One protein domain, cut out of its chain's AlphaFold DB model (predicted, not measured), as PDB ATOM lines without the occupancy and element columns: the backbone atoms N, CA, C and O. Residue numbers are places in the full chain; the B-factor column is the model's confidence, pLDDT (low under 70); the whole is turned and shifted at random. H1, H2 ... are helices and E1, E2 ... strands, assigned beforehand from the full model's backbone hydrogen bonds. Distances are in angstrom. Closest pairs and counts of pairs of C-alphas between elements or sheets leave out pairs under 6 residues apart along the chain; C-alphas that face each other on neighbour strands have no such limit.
ATOM      1  N   LYS A  34     -36.064   9.472  47.232       92.06
ATOM      2  CA  LYS A  34     -36.546   9.116  45.888       92.06
ATOM      3  C   LYS A  34     -37.609   8.039  45.981       92.06
ATOM      4  O   LYS A  34     -37.392   7.013  46.622       92.06
ATOM      5  N   VAL A  35     -38.715   8.243  45.280       94.88
ATOM      6  CA  VAL A  35     -39.807   7.273  45.190       94.88
ATOM      7  C   VAL A  35     -39.913   6.775  43.757       94.88
ATOM      8  O   VAL A  35     -39.842   7.581  42.831       94.88
ATOM      9  N   PHE A  36     -40.012   5.461  43.566       94.19
ATOM     10  CA  PHE A  36     -40.078   4.846  42.237       94.19
ATOM     11  C   PHE A  36     -40.747   3.470  42.274       94.19
ATOM     12  O   PHE A  36     -40.756   2.800  43.306       94.19
ATOM     13  N   GLY A  37     -41.263   3.010  41.138       94.31
ATOM     14  CA  GLY A  37     -41.888   1.699  40.978       94.31
ATOM     15  C   GLY A  37     -43.332   1.811  40.492       94.31
ATOM     16  O   GLY A  37     -43.966   2.850  40.672       94.31
ATOM     17  N   PRO A  38     -43.897   0.743  39.906       93.38
ATOM     18  CA  PRO A  38     -45.144   0.820  39.141       93.38
ATOM     19  C   PRO A  38     -46.342   1.304  39.969       93.38
ATOM     20  O   PRO A  38     -47.194   2.017  39.452       93.38
ATOM     21  N   GLY A  39     -46.394   0.979  41.265       94.50
ATOM     22  CA  GLY A  39     -47.436   1.453  42.178       94.50
ATOM     23  C   GLY A  39     -47.319   2.930  42.561       94.50
ATOM     24  O   GLY A  39     -48.277   3.497  43.068       94.50
ATOM     25  N   TRP A  40     -46.171   3.565  42.328       95.12
ATOM     26  CA  TRP A  40     -46.014   5.009  42.464       95.12
ATOM     27  C   TRP A  40     -46.102   5.694  41.111       95.12
ATOM     28  O   TRP A  40     -46.846   6.654  40.980       95.12
ATOM     29  N   ASP A  41     -45.370   5.215  40.107       93.38
ATOM     30  CA  ASP A  41     -45.236   5.858  38.801       93.38
ATOM     31  C   ASP A  41     -46.557   5.809  38.024       93.38
ATOM     32  O   ASP A  41     -47.039   6.856  37.588       93.38
ATOM     33  N   ASN A  42     -47.191   4.630  37.978       91.69
ATOM     34  CA  ASN A  42     -48.420   4.349  37.233       91.69
ATOM     35  C   ASN A  42     -49.473   3.606  38.092       91.69
ATOM     36  O   ASN A  42     -49.874   2.483  37.765       91.69
ATOM     37  N   PRO A  43     -49.968   4.214  39.188       90.62
ATOM     38  CA  PRO A  43     -50.907   3.593  40.133       90.62
ATOM     39  C   PRO A  43     -52.237   3.149  39.499       90.62
ATOM     40  O   PRO A  43     -52.935   2.300  40.057       90.62
ATOM     41  N   GLN A  44     -52.594   3.699  38.337       86.94
ATOM     42  CA  GLN A  44     -53.754   3.321  37.534       86.94
ATOM     43  C   GLN A  44     -53.630   1.936  36.890       86.94
ATOM     44  O   GLN A  44     -54.651   1.313  36.600       86.94
ATOM     45  N   LEU A  45     -52.411   1.421  36.694       89.19
ATOM     46  CA  LEU A  45     -52.224   0.080  36.148       89.19
ATOM     47  C   LEU A  45     -52.780  -0.964  37.111       89.19
ATOM     48  O   LEU A  45     -52.597  -0.889  38.328       89.19
ATOM     49  N   ILE A  46     -53.487  -1.939  36.550       90.50
ATOM     50  CA  ILE A  46     -54.032  -3.057  37.313       90.50
ATOM     51  C   ILE A  46     -52.890  -4.018  37.639       90.50
ATOM     52  O   ILE A  46     -52.176  -4.471  36.746       90.50
ATOM     53  N   PHE A  47     -52.745  -4.313  38.929       89.38
ATOM     54  CA  PHE A  47     -51.793  -5.266  39.490       89.38
ATOM     55  C   PHE A  47     -52.457  -6.045  40.628       89.38
ATOM     56  O   PHE A  47     -53.195  -5.421  41.405       89.38
ATOM     57  N   PRO A  48     -52.114  -7.337  40.823       90.75
ATOM     58  CA  PRO A  48     -52.566  -8.106  41.982       90.75
ATOM     59  C   PRO A  48     -52.237  -7.422  43.310       90.75
ATOM     60  O   PRO A  48     -53.076  -7.329  44.207       90.75
ATOM     61  N   SER A  49     -51.020  -6.896  43.408       93.50
ATOM     62  CA  SER A  49     -50.585  -5.969  44.444       93.50
ATOM     63  C   SER A  49     -49.644  -4.959  43.800       93.50
ATOM     64  O   SER A  49     -48.705  -5.320  43.085       93.50
ATOM     65  N   ARG A  50     -49.936  -3.679  44.007       94.81
ATOM     66  CA  ARG A  50     -49.104  -2.571  43.541       94.81
ATOM     67  C   ARG A  50     -47.965  -2.383  44.519       94.81
ATOM     68  O   ARG A  50     -48.152  -2.573  45.715       94.81
ATOM     69  N   TYR A  51     -46.805  -1.970  44.035       96.25
ATOM     70  CA  TYR A  51     -45.654  -1.741  44.896       96.25
ATOM     71  C   TYR A  51     -44.793  -0.593  44.393       96.25
ATOM     72  O   TYR A  51     -44.761  -0.286  43.200       96.25
ATOM     73  N   PHE A  52     -44.089   0.029  45.325       96.69
ATOM     74  CA  PHE A  52     -43.095   1.050  45.056       96.69
ATOM     75  C   PHE A  52     -42.030   1.047  46.149       96.69
ATOM     76  O   PHE A  52     -42.174   0.427  47.204       96.69
ATOM     77  N   PHE A  53     -40.949   1.749  45.868       95.56
ATOM     78  CA  PHE A  53     -39.782   1.863  46.713       95.56
ATOM     79  C   PHE A  53     -39.577   3.312  47.115       95.56
ATOM     80  O   PHE A  53     -39.830   4.219  46.325       95.56
ATOM     81  N   VAL A  54     -39.090   3.511  48.330       94.44
ATOM     82  CA  VAL A  54     -38.729   4.809  48.893       94.44
ATOM     83  C   VAL A  54     -37.276   4.705  49.339       94.44
ATOM     84  O   VAL A  54     -36.984   4.054  50.336       94.44
ATOM     85  N   GLN A  55     -36.357   5.286  48.578       91.50
ATOM     86  CA  GLN A  55     -34.924   5.251  48.859       91.50
ATOM     87  C   GLN A  55     -34.479   6.546  49.537       91.50
ATOM     88  O   GLN A  55     -34.793   7.635  49.049       91.50
ATOM     89  N   HIS A  56     -33.737   6.431  50.638       89.12
ATOM     90  CA  HIS A  56     -33.242   7.578  51.397       89.12
ATOM     91  C   HIS A  56     -31.846   7.998  50.925       89.12
ATOM     92  O   HIS A  56     -30.974   7.159  50.708       89.12
ATOM     93  N   PHE A  57     -31.635   9.307  50.786       84.38
ATOM     94  CA  PHE A  57     -30.349   9.913  50.412       84.38
ATOM     95  C   PHE A  57     -29.902  11.018  51.376       84.38
ATOM     96  O   PHE A  57     -28.854  11.627  51.175       84.38
ATOM     97  N   SER A  58     -30.697  11.298  52.406       80.38
ATOM     98  CA  SER A  58     -30.399  12.276  53.448       80.38
ATOM     99  C   SER A  58     -30.824  11.747  54.818       80.38
ATOM    100  O   SER A  58     -31.372  10.647  54.941       80.38
ATOM    101  N   ASP A  59     -30.619  12.561  55.852       78.00
ATOM    102  CA  ASP A  59     -31.093  12.270  57.206       78.00
ATOM    103  C   ASP A  59     -32.626  12.299  57.326       78.00
ATOM    104  O   ASP A  59     -33.175  11.793  58.305       78.00
ATOM    105  N   LYS A  60     -33.347  12.851  56.335       80.50
ATOM    106  CA  LYS A  60     -34.813  12.803  56.318       80.50
ATOM    107  C   LYS A  60     -35.274  11.379  56.025       80.50
ATOM    108  O   LYS A  60     -35.071  10.851  54.933       80.50
ATOM    109  N   ARG A  61     -35.922  10.763  57.013       88.25
ATOM    110  CA  ARG A  61     -36.422   9.387  56.940       88.25
ATOM    111  C   ARG A  61     -37.929   9.366  56.799       88.25
ATOM    112  O   ARG A  61     -38.623   9.976  57.605       88.25
ATOM    113  N   VAL A  62     -38.432   8.616  55.823       90.94
ATOM    114  CA  VAL A  62     -39.845   8.240  55.802       90.94
ATOM    115  C   VAL A  62     -40.046   7.186  56.883       90.94
ATOM    116  O   VAL A  62     -39.378   6.158  56.877       90.94
ATOM    117  N   VAL A  63     -40.964   7.427  57.816       91.00
ATOM    118  CA  VAL A  63     -41.302   6.449  58.871       91.00
ATOM    119  C   VAL A  63     -42.751   5.993  58.794       91.00
ATOM    120  O   VAL A  63     -43.099   4.941  59.328       91.00
ATOM    121  N   ARG A  64     -43.606   6.766  58.115       94.38
ATOM    122  CA  ARG A  64     -45.030   6.472  57.967       94.38
ATOM    123  C   ARG A  64     -45.469   6.693  56.525       94.38
ATOM    124  O   ARG A  64     -45.160   7.711  55.908       94.38
ATOM    125  N   VAL A  65     -46.210   5.718  56.008       96.00
ATOM    126  CA  VAL A  65     -46.800   5.733  54.669       96.00
ATOM    127  C   VAL A  65     -48.299   5.543  54.805       96.00
ATOM    128  O   VAL A  65     -48.746   4.581  55.427       96.00
ATOM    129  N   GLU A  66     -49.071   6.444  54.207       95.69
ATOM    130  CA  GLU A  66     -50.529   6.350  54.161       95.69
ATOM    131  C   GLU A  66     -51.008   6.255  52.722       95.69
ATOM    132  O   GLU A  66     -50.566   7.010  51.856       95.69
ATOM    133  N   ILE A  67     -51.922   5.316  52.479       95.12
ATOM    134  CA  ILE A  67     -52.571   5.131  51.184       95.12
ATOM    135  C   ILE A  67     -54.066   5.033  51.437       95.12
ATOM    136  O   ILE A  67     -54.531   4.100  52.093       95.12
ATOM    137  N   GLU A  68     -54.809   6.000  50.917       92.25
ATOM    138  CA  GLU A  68     -56.248   6.120  51.132       92.25
ATOM    139  C   GLU A  68     -56.988   6.418  49.828       92.25
ATOM    140  O   GLU A  68     -56.428   6.970  48.880       92.25
ATOM    141  N   GLY A  69     -58.267   6.045  49.771       89.25
ATOM    142  CA  GLY A  69     -59.140   6.451  48.677       89.25
ATOM    143  C   GLY A  69     -59.408   7.948  48.718       89.25
ATOM    144  O   GLY A  69     -59.693   8.500  49.782       89.25
ATOM    145  N   LYS A  70     -59.370   8.608  47.559       86.56
ATOM    146  CA  LYS A  70     -59.721  10.026  47.468       86.56
ATOM    147  C   LYS A  70     -61.201  10.213  47.811       86.56
ATOM    148  O   LYS A  70     -62.091   9.564  47.252       86.56
ATOM    149  N   VAL A  71     -61.469  11.100  48.762       74.75
ATOM    150  CA  VAL A  71     -62.829  11.413  49.201       74.75
ATOM    151  C   VAL A  71     -63.450  12.372  48.184       74.75
ATOM    152  O   VAL A  71     -62.986  13.496  48.030       74.75
ATOM    153  N   GLY A  72     -64.476  11.913  47.467       66.12
ATOM    154  CA  GLY A  72     -65.380  12.782  46.705       66.12
ATOM    155  C   GLY A  72     -66.431  13.434  47.613       66.12
ATOM    156  O   GLY A  72     -66.469  13.163  48.811       66.12
ATOM    157  N   GLU A  73     -67.337  14.229  47.043       58.53
ATOM    158  CA  GLU A  73     -68.311  15.051  47.791       58.53
ATOM    159  C   GLU A  73     -69.195  14.261  48.788       58.53
ATOM    160  O   GLU A  73     -69.593  14.798  49.818       58.53
ATOM    161  N   ASN A  74     -69.438  12.961  48.558       57.09
ATOM    162  CA  ASN A  74     -70.211  12.086  49.454       57.09
ATOM    163  C   ASN A  74     -69.338  11.143  50.313       57.09
ATOM    164  O   ASN A  74     -69.085   9.987  49.965       57.09
ATOM    165  N   VAL A  75     -68.929  11.611  51.497       56.78
ATOM    166  CA  VAL A  75     -67.978  10.937  52.412       56.78
ATOM    167  C   VAL A  75     -68.415   9.526  52.864       56.78
ATOM    168  O   VAL A  75     -67.575   8.630  52.980       56.78
ATOM    169  N   ALA A  76     -69.713   9.290  53.093       53.88
ATOM    170  CA  ALA A  76     -70.223   8.018  53.631       53.88
ATOM    171  C   ALA A  76     -70.244   6.862  52.607       53.88
ATOM    172  O   ALA A  76     -70.035   5.707  52.982       53.88
ATOM    173  N   ALA A  77     -70.442   7.158  51.316       52.50
ATOM    174  CA  ALA A  77     -70.368   6.164  50.240       52.50
ATOM    175  C   ALA A  77     -68.910   5.767  49.928       52.50
ATOM    176  O   ALA A  77     -68.621   4.605  49.636       52.50
ATOM    177  N   ASN A  78     -67.971   6.706  50.089       54.50
ATOM    178  CA  ASN A  78     -66.563   6.543  49.710       54.50
ATOM    179  C   ASN A  78     -65.787   5.519  50.562       54.50
ATOM    180  O   ASN A  78     -64.936   4.811  50.029       54.50
ATOM    181  N   ARG A  79     -66.083   5.384  51.867       52.94
ATOM    182  CA  ARG A  79     -65.381   4.414  52.743       52.94
ATOM    183  C   ARG A  79     -65.705   2.949  52.424       52.94
ATOM    184  O   ARG A  79     -64.899   2.074  52.729       52.94
ATOM    185  N   LYS A  80     -66.876   2.667  51.838       61.88
ATOM    186  CA  LYS A  80     -67.216   1.322  51.339       61.88
ATOM    187  C   LYS A  80     -66.662   1.077  49.935       61.88
ATOM    188  O   LYS A  80     -66.320  -0.061  49.634       61.88
ATOM    189  N   ASP A  81     -66.572   2.127  49.117       73.44
ATOM    190  CA  ASP A  81     -66.122   2.034  47.727       73.44
ATOM    191  C   ASP A  81     -64.624   1.730  47.625       73.44
ATOM    192  O   ASP A  81     -64.260   0.882  46.829       73.44
ATOM    193  N   CYS A  82     -63.764   2.314  48.469       87.75
ATOM    194  CA  CYS A  82     -62.309   2.133  48.381       87.75
ATOM    195  C   CYS A  82     -61.705   1.572  49.678       87.75
ATOM    196  O   CYS A  82     -61.486   2.303  50.645       87.75
ATOM    197  N   ARG A  83     -61.401   0.268  49.695       90.81
ATOM    198  CA  ARG A  83     -60.656  -0.383  50.785       90.81
ATOM    199  C   ARG A  83     -59.283  -0.799  50.291       90.81
ATOM    200  O   ARG A  83     -59.181  -1.543  49.320       90.81
ATOM    201  N   ILE A  84     -58.240  -0.364  50.988       93.44
ATOM    202  CA  ILE A  84     -56.850  -0.608  50.605       93.44
ATOM    203  C   ILE A  84     -56.162  -1.357  51.737       93.44
ATOM    204  O   ILE A  84     -56.192  -0.924  52.888       93.44
ATOM    205  N   TRP A  85     -55.550  -2.490  51.413       94.75
ATOM    206  CA  TRP A  85     -54.623  -3.157  52.312       94.75
ATOM    207  C   TRP A  85     -53.210  -2.706  51.955       94.75
ATOM    208  O   TRP A  85     -52.781  -2.900  50.822       94.75
ATOM    209  N   THR A  86     -52.487  -2.131  52.914       95.62
ATOM    210  CA  THR A  86     -51.103  -1.666  52.740       95.62
ATOM    211  C   THR A  86     -50.155  -2.491  53.604       95.62
ATOM    212  O   THR A  86     -50.478  -2.837  54.741       95.62
ATOM    213  N   GLN A  87     -48.976  -2.803  53.072       94.38
ATOM    214  CA  GLN A  87     -47.859  -3.384  53.808       94.38
ATOM    215  C   GLN A  87     -46.601  -2.566  53.534       94.38
ATOM    216  O   GLN A  87     -46.288  -2.258  52.385       94.38
ATOM    217  N   VAL A  88     -45.895  -2.221  54.605       94.00
ATOM    218  CA  VAL A  88     -44.658  -1.444  54.566       94.00
ATOM    219  C   VAL A  88     -43.545  -2.317  55.120       94.00
ATOM    220  O   VAL A  88     -43.671  -2.863  56.214       94.00
ATOM    221  N   PHE A  89     -42.475  -2.453  54.352       91.25
ATOM    222  CA  PHE A  89     -41.265  -3.153  54.736       91.25
ATOM    223  C   PHE A  89     -40.141  -2.134  54.896       91.25
ATOM    224  O   PHE A  89     -39.717  -1.517  53.921       91.25
ATOM    225  N   ASN A  90     -39.676  -1.954  56.125       85.50
ATOM    226  CA  ASN A  90     -38.606  -1.028  56.498       85.50
ATOM    227  C   ASN A  90     -37.352  -1.759  57.009       85.50
ATOM    228  O   ASN A  90     -36.445  -1.136  57.548       85.50
ATOM    229  N   GLU A  91     -37.294  -3.079  56.832       76.19
ATOM    230  CA  GLU A  91     -36.236  -3.952  57.337       76.19
ATOM    231  C   GLU A  91     -35.262  -4.300  56.202       76.19
ATOM    232  O   GLU A  91     -35.047  -5.462  55.865       76.19
ATOM    233  N   THR A  92     -34.708  -3.279  55.544       72.00
ATOM    234  CA  THR A  92     -33.782  -3.432  54.401       72.00
ATOM    235  C   THR A  92     -32.347  -3.061  54.760       72.00
ATOM    236  O   THR A  92     -31.502  -2.924  53.886       72.00
ATOM    237  N   ASN A  93     -32.037  -2.954  56.053       67.62
ATOM    238  CA  ASN A  93     -30.776  -2.413  56.576       67.62
ATOM    239  C   ASN A  93     -29.509  -3.161  56.122       67.62
ATOM    240  O   ASN A  93     -28.402  -2.691  56.373       67.62
ATOM    241  N   PHE A  94     -29.649  -4.320  55.473       76.00
ATOM    242  CA  PHE A  94     -28.537  -4.983  54.804       76.00
ATOM    243  C   PHE A  94     -27.972  -4.141  53.645       76.00
ATOM    244  O   PHE A  94     -26.754  -4.047  53.522       76.00
ATOM    245  N   ASP A  95     -28.822  -3.533  52.805       71.44
ATOM    246  CA  ASP A  95     -28.403  -2.672  51.694       71.44
ATOM    247  C   ASP A  95     -29.516  -1.754  51.129       71.44
ATOM    248  O   ASP A  95     -30.706  -1.951  51.343       71.44
ATOM    249  N   PHE A  96     -29.098  -0.724  50.378       79.62
ATOM    250  CA  PHE A  96     -29.914   0.296  49.681       79.62
ATOM    251  C   PHE A  96     -30.687   1.305  50.531       79.62
ATOM    252  O   PHE A  96     -31.119   2.307  49.962       79.62
ATOM    253  N   ASP A  97     -30.821   1.076  51.840       85.00
ATOM    254  CA  ASP A  97     -31.450   2.014  52.777       85.00
ATOM    255  C   ASP A  97     -32.830   2.500  52.283       85.00
ATOM    256  O   ASP A  97     -33.085   3.682  52.015       85.00
ATOM    257  N   MET A  98     -33.717   1.527  52.062       89.06
ATOM    258  CA  MET A  98     -34.950   1.712  51.299       89.06
ATOM    259  C   MET A  98     -36.176   1.115  51.989       89.06
ATOM    260  O   MET A  98     -36.118   0.051  52.590       89.06
ATOM    261  N   ILE A  99     -37.333   1.739  51.843       92.25
ATOM    262  CA  ILE A  99     -38.611   1.150  52.243       92.25
ATOM    263  C   ILE A  99     -39.277   0.556  51.010       92.25
ATOM    264  O   ILE A  99     -39.280   1.165  49.939       92.25
ATOM    265  N   ILE A 100     -39.863  -0.628  51.162       94.62
ATOM    266  CA  ILE A 100     -40.721  -1.237  50.146       94.62
ATOM    267  C   ILE A 100     -42.155  -1.097  50.622       94.62
ATOM    268  O   ILE A 100     -42.513  -1.566  51.701       94.62
ATOM    269  N   VAL A 101     -42.991  -0.477  49.808       95.88
ATOM    270  CA  VAL A 101     -44.419  -0.366  50.074       95.88
ATOM    271  C   VAL A 101     -45.144  -1.213  49.054       95.88
ATOM    272  O   VAL A 101     -44.874  -1.110  47.860       95.88
ATOM    273  N   ARG A 102     -46.092  -2.025  49.513       95.19
ATOM    274  CA  ARG A 102     -47.063  -2.670  48.634       95.19
ATOM    275  C   ARG A 102     -48.481  -2.445  49.113       95.19
ATOM    276  O   ARG A 102     -48.728  -2.328  50.313       95.19
ATOM    277  N   TYR A 103     -49.409  -2.359  48.175       95.50
ATOM    278  CA  TYR A 103     -50.807  -2.132  48.470       95.50
ATOM    279  C   TYR A 103     -51.731  -2.810  47.464       95.50
ATOM    280  O   TYR A 103     -51.474  -2.866  46.261       95.50
ATOM    281  N   LYS A 104     -52.845  -3.322  47.980       94.50
ATOM    282  CA  LYS A 104     -53.849  -4.074  47.233       94.50
ATOM    283  C   LYS A 104     -55.226  -3.477  47.481       94.50
ATOM    284  O   LYS A 104     -55.557  -3.122  48.612       94.50
ATOM    285  N   LEU A 105     -56.032  -3.394  46.427       92.88
ATOM    286  CA  LEU A 105     -57.438  -3.028  46.555       92.88
ATOM    287  C   LEU A 105     -58.233  -4.242  47.036       92.88
ATOM    288  O   LEU A 105     -58.181  -5.310  46.435       92.88
ATOM    289  N   MET A 106     -58.942  -4.065  48.146       90.38
ATOM    290  CA  MET A 106     -59.852  -5.046  48.749       90.38
ATOM    291  C   MET A 106     -61.315  -4.788  48.348       90.38
ATOM    292  O   MET A 106     -62.234  -5.485  48.791       90.38
ATOM    293  N   SER A 107     -61.545  -3.726  47.583       89.25
ATOM    294  CA  SER A 107     -62.771  -3.418  46.852       89.25
ATOM    295  C   SER A 107     -62.478  -3.477  45.354       89.25
ATOM    296  O   SER A 107     -61.323  -3.358  44.956       89.25
ATOM    297  N   ASP A 108     -63.509  -3.632  44.521       87.81
ATOM    298  CA  ASP A 108     -63.326  -3.762  43.067       87.81
ATOM    299  C   ASP A 108     -62.692  -2.505  42.431       87.81
ATOM    300  O   ASP A 108     -62.029  -2.589  41.399       87.81
ATOM    301  N   ARG A 109     -62.863  -1.321  43.034       89.06
ATOM    302  CA  ARG A 109     -62.284  -0.063  42.539       89.06
ATOM    303  C   ARG A 109     -62.114   0.974  43.645       89.06
ATOM    304  O   ARG A 109     -62.634   0.802  44.734       89.06
ATOM    305  N   CYS A 110     -61.441   2.074  43.334       90.44
ATOM    306  CA  CYS A 110     -61.505   3.331  44.075       90.44
ATOM    307  C   CYS A 110     -61.935   4.425  43.096       90.44
ATOM    308  O   CYS A 110     -61.119   4.864  42.286       90.44
ATOM    309  N   SER A 111     -63.211   4.832  43.122       87.56
ATOM    310  CA  SER A 111     -63.820   5.602  42.020       87.56
ATOM    311  C   SER A 111     -63.205   6.984  41.791       87.56
ATOM    312  O   SER A 111     -63.118   7.429  40.653       87.56
ATOM    313  N   ASN A 112     -62.739   7.646  42.852       86.94
ATOM    314  CA  ASN A 112     -62.102   8.964  42.756       86.94
ATOM    315  C   ASN A 112     -60.569   8.878  42.737       86.94
ATOM    316  O   ASN A 112     -59.902   9.903  42.843       86.94
ATOM    317  N   GLY A 113     -60.013   7.666  42.668       90.38
ATOM    318  CA  GLY A 113     -58.579   7.446  42.771       90.38
ATOM    319  C   GLY A 113     -58.065   7.274  44.200       90.38
ATOM    320  O   GLY A 113     -58.832   7.030  45.136       90.38
ATOM    321  N   VAL A 114     -56.746   7.378  44.358       92.81
ATOM    322  CA  VAL A 114     -56.038   7.224  45.638       92.81
ATOM    323  C   VAL A 114     -55.087   8.375  45.912       92.81
ATOM    324  O   VAL A 114     -54.606   9.040  44.996       92.81
ATOM    325  N   ILE A 115     -54.806   8.573  47.195       94.31
ATOM    326  CA  ILE A 115     -53.821   9.514  47.706       94.31
ATOM    327  C   ILE A 115     -52.754   8.707  48.447       94.31
ATOM    328  O   ILE A 115     -53.077   7.946  49.358       94.31
ATOM    329  N   ILE A 116     -51.493   8.882  48.058       95.88
ATOM    330  CA  ILE A 116     -50.317   8.298  48.708       95.88
ATOM    331  C   ILE A 116     -49.568   9.430  49.408       95.88
ATOM    332  O   ILE A 116     -49.221  10.423  48.765       95.88
ATOM    333  N   LYS A 117     -49.316   9.298  50.711       96.19
ATOM    334  CA  LYS A 117     -48.611  10.290  51.536       96.19
ATOM    335  C   LYS A 117     -47.438   9.641  52.258       96.19
ATOM    336  O   LYS A 117     -47.589   8.568  52.844       96.19
ATOM    337  N   LEU A 118     -46.291  10.313  52.235       95.81
ATOM    338  CA  LEU A 118     -45.078   9.912  52.943       95.81
ATOM    339  C   LEU A 118     -44.774  10.937  54.030       95.81
ATOM    340  O   LEU A 118     -44.734  12.135  53.745       95.81
ATOM    341  N   PHE A 119     -44.547  10.465  55.251       94.62
ATOM    342  CA  PHE A 119     -44.298  11.313  56.411       94.62
ATOM    343  C   PHE A 119     -42.984  10.966  57.095       94.62
ATOM    344  O   PHE A 119     -42.576   9.797  57.134       94.62
ATOM    345  N   ASP A 120     -42.363  11.988  57.674       92.62
ATOM    346  CA  ASP A 120     -41.199  11.832  58.535       92.62
ATOM    347  C   ASP A 120     -41.568  11.543  60.001       92.62
ATOM    348  O   ASP A 120     -42.739  11.383  60.361       92.62
ATOM    349  N   ALA A 121     -40.543  11.449  60.854       90.75
ATOM    350  CA  ALA A 121     -40.688  11.185  62.285       90.75
ATOM    351  C   ALA A 121     -41.435  12.285  63.059       90.75
ATOM    352  O   ALA A 121     -42.016  11.994  64.103       90.75
ATOM    353  N   ASN A 122     -41.472  13.514  62.538       92.06
ATOM    354  CA  ASN A 122     -42.185  14.645  63.129       92.06
ATOM    355  C   ASN A 122     -43.636  14.747  62.627       92.06
ATOM    356  O   ASN A 122     -44.342  15.692  62.972       92.06
ATOM    357  N   ASN A 123     -44.100  13.766  61.839       92.19
ATOM    358  CA  ASN A 123     -45.363  13.794  61.098       92.19
ATOM    359  C   ASN A 123     -45.450  14.903  60.037       92.19
ATOM    360  O   ASN A 123     -46.553  15.226  59.588       92.19
ATOM    361  N   GLU A 124     -44.322  15.446  59.584       92.88
ATOM    362  CA  GLU A 124     -44.302  16.374  58.460       92.88
ATOM    363  C   GLU A 124     -44.504  15.613  57.146       92.88
ATOM    364  O   GLU A 124     -43.971  14.519  56.935       92.88
ATOM    365  N   LEU A 125     -45.313  16.185  56.251       93.62
ATOM    366  CA  LEU A 125     -45.557  15.614  54.930       93.62
ATOM    367  C   LEU A 125     -44.330  15.845  54.044       93.62
ATOM    368  O   LEU A 125     -44.038  16.976  53.663       93.62
ATOM    369  N   LEU A 126     -43.651  14.761  53.675       92.25
ATOM    370  CA  LEU A 126     -42.484  14.801  52.796       92.25
ATOM    371  C   LEU A 126     -42.879  14.784  51.321       92.25
ATOM    372  O   LEU A 126     -42.332  15.532  50.516       92.25
ATOM    373  N   MET A 127     -43.816  13.909  50.953       93.81
ATOM    374  CA  MET A 127     -44.250  13.742  49.569       93.81
ATOM    375  C   MET A 127     -45.701  13.279  49.514       93.81
ATOM    376  O   MET A 127     -46.173  12.547  50.389       93.81
ATOM    377  N   LYS A 128     -46.402  13.685  48.457       93.94
ATOM    378  CA  LYS A 128     -47.789  13.318  48.202       93.94
ATOM    379  C   LYS A 128     -47.990  13.048  46.717       93.94
ATOM    380  O   LYS A 128     -47.556  13.847  45.896       93.94
ATOM    381  N   LYS A 129     -48.695  11.967  46.386       93.25
ATOM    382  CA  LYS A 129     -49.168  11.683  45.027       93.25
ATOM    383  C   LYS A 129     -50.656  11.391  45.044       93.25
ATOM    384  O   LYS A 129     -51.139  10.673  45.916       93.25
ATOM    385  N   GLU A 130     -51.376  11.951  44.084       92.31
ATOM    386  CA  GLU A 130     -52.798  11.682  43.878       92.31
ATOM    387  C   GLU A 130     -53.022  11.141  42.474       92.31
ATOM    388  O   GLU A 130     -52.392  11.602  41.522       92.31
ATOM    389  N   THR A 131     -53.948  10.197  42.333       89.19
ATOM    390  CA  THR A 131     -54.453   9.820  41.012       89.19
ATOM    391  C   THR A 131     -55.637  10.703  40.638       89.19
ATOM    392  O   THR A 131     -56.460  11.066  41.480       89.19
ATOM    393  N   SER A 132     -55.715  11.071  39.362       81.62
ATOM    394  CA  SER A 132     -56.813  11.869  38.812       81.62
ATOM    395  C   SER A 132     -58.029  11.020  38.435       81.62
ATOM    396  O   SER A 132     -59.138  11.543  38.359       81.62
ATOM    397  N   THR A 133     -57.833   9.717  38.216       82.31
ATOM    398  CA  THR A 133     -58.862   8.782  37.755       82.31
ATOM    399  C   THR A 133     -59.058   7.611  38.712       82.31
ATOM    400  O   THR A 133     -58.278   7.389  39.649       82.31
ATOM    401  N   ALA A 134     -60.144   6.872  38.471       88.56
ATOM    402  CA  ALA A 134     -60.454   5.644  39.181       88.56
ATOM    403  C   ALA A 134     -59.337   4.613  39.001       88.56
ATOM    404  O   ALA A 134     -58.819   4.427  37.901       88.56
ATOM    405  N   ILE A 135     -59.028   3.888  40.072       91.19
ATOM    406  CA  ILE A 135     -58.138   2.728  40.003       91.19
ATOM    407  C   ILE A 135     -58.919   1.448  40.285       91.19
ATOM    408  O   ILE A 135     -59.890   1.462  41.045       91.19
ATOM    409  N   TYR A 136     -58.499   0.348  39.670       91.62
ATOM    410  CA  TYR A 136     -59.258  -0.901  39.635       91.62
ATOM    411  C   TYR A 136     -58.482  -2.064  40.257       91.62
ATOM    412  O   TYR A 136     -57.245  -2.083  40.252       91.62
ATOM    413  N   ALA A 137     -59.212  -3.013  40.836       91.94
ATOM    414  CA  ALA A 137     -58.648  -4.240  41.381       91.94
ATOM    415  C   ALA A 137     -58.262  -5.227  40.269       91.94
ATOM    416  O   ALA A 137     -58.622  -5.052  39.106       91.94
ATOM    417  N   GLU A 138     -57.524  -6.267  40.645       91.19
ATOM    418  CA  GLU A 138     -57.024  -7.311  39.742       91.19
ATOM    419  C   GLU A 138     -58.140  -8.050  38.998       91.19
ATOM    420  O   GLU A 138     -57.989  -8.429  37.841       91.19
ATOM    421  N   GLU A 139     -59.290  -8.215  39.649       89.12
ATOM    422  CA  GLU A 139     -60.440  -8.934  39.111       89.12
ATOM    423  C   GLU A 139     -61.224  -8.115  38.068       89.12
ATOM    424  O   GLU A 139     -62.192  -8.613  37.484       89.12
ATOM    425  N   CYS A 140     -60.849  -6.852  37.849       88.75
ATOM    426  CA  CYS A 140     -61.450  -6.006  36.832       88.75
ATOM    427  C   CYS A 140     -60.850  -6.272  35.450       88.75
ATOM    428  O   CYS A 140     -59.637  -6.321  35.270       88.75
ATOM    429  N   VAL A 141     -61.720  -6.351  34.445       88.31
ATOM    430  CA  VAL A 141     -61.330  -6.464  33.035       88.31
ATOM    431  C   VAL A 141     -61.270  -5.064  32.429       88.31
ATOM    432  O   VAL A 141     -62.254  -4.590  31.858       88.31
TER     433      VAL A 141
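AT A GLANCE: This is residues 34 to 141 of the 523 residues of a protein of Dinothrombium tinctorium (UniProt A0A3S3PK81). Two antiparallel sheets lie face to face as a sandwich, four strands in order E1, E2, E5, E4 over three in order E3, E6, E7, with their strands only slightly crossed. The short helix H1 sits beside the strands of the larger sheet, and H2 lies out at one end of the sandwich. The printed part has 108 residues, with two named helices and seven named strands in the order E1 H1 E2 E3 H2 E4 E5 E6 E7; the class is mixed, with under half of the residues in named elements. The whole is compact, with a radius of gyration of the C-alphas of 14.2 A and spans of 40 by 28 by 19 A.

HOW THE PARTS SIT: E1, residues 34 to 36, is an edge strand antiparallel to E2, residues 50 to 56, with N 36 and O 53 at 3.0 A. H1, residues 38 to 41, stands at this sheet's level, with a height over the sheet of 2.2 A; its closest C-alphas to E2 are Gly 39 and Tyr 51, 4.6 A. E2 is antiparallel to E5, residues 98 to 105, with N 52 and O 101 at 2.9 A. E5 forms a hairpin with E4, residues 84 to 89, with N 87 and O 102 at 2.8 A. In the other sheet E3, residues 64 to 69, is antiparallel to E6, residues 114 to 119, with N 66 and O 117 at 2.9 A. E6 and E7, residues 125 to 130, form a hairpin, with N 116 and O 129 at 2.8 A. The strands of one sheet stand at 21 degrees to those of the other; the closest C-alphas of E3 and E4 are Glu 68 and Ile 84, 6.8 A. H2, residues 75 to 81, only grazes the sheet E3 E6 E7 with residues 78 to 81. In H2, 1 of 3 O i to N i+4 pairs and 3 of 4 O i to N i+3 pairs are within hydrogen-bond range; H1 is too short for an O i to N i+4 pair.

IN THESE COORDINATES: E1 begins at C-alpha 34, (-36.546, 9.116, 45.888). From first to last C-alpha, E2 measures 20.4 A, E3 16.9 A, H2 10.2 A, E4 16.3 A, E5 23.5 A, E6 16.5 A and E7 13.8 A; E1 and H1 are shorter. E7 ends at C-alpha 130, (-52.798, 11.682, 43.878).

THE WHOLE: The C-alphas of Asn 74 and Phe 94 are the two farthest apart, 45.4 A. The printed part has no cut and no long link. Residues 109 to 110 pair with residues 135 to 136, antiparallel. Residues 72 to 80 and residue 93 have pLDDT under 70.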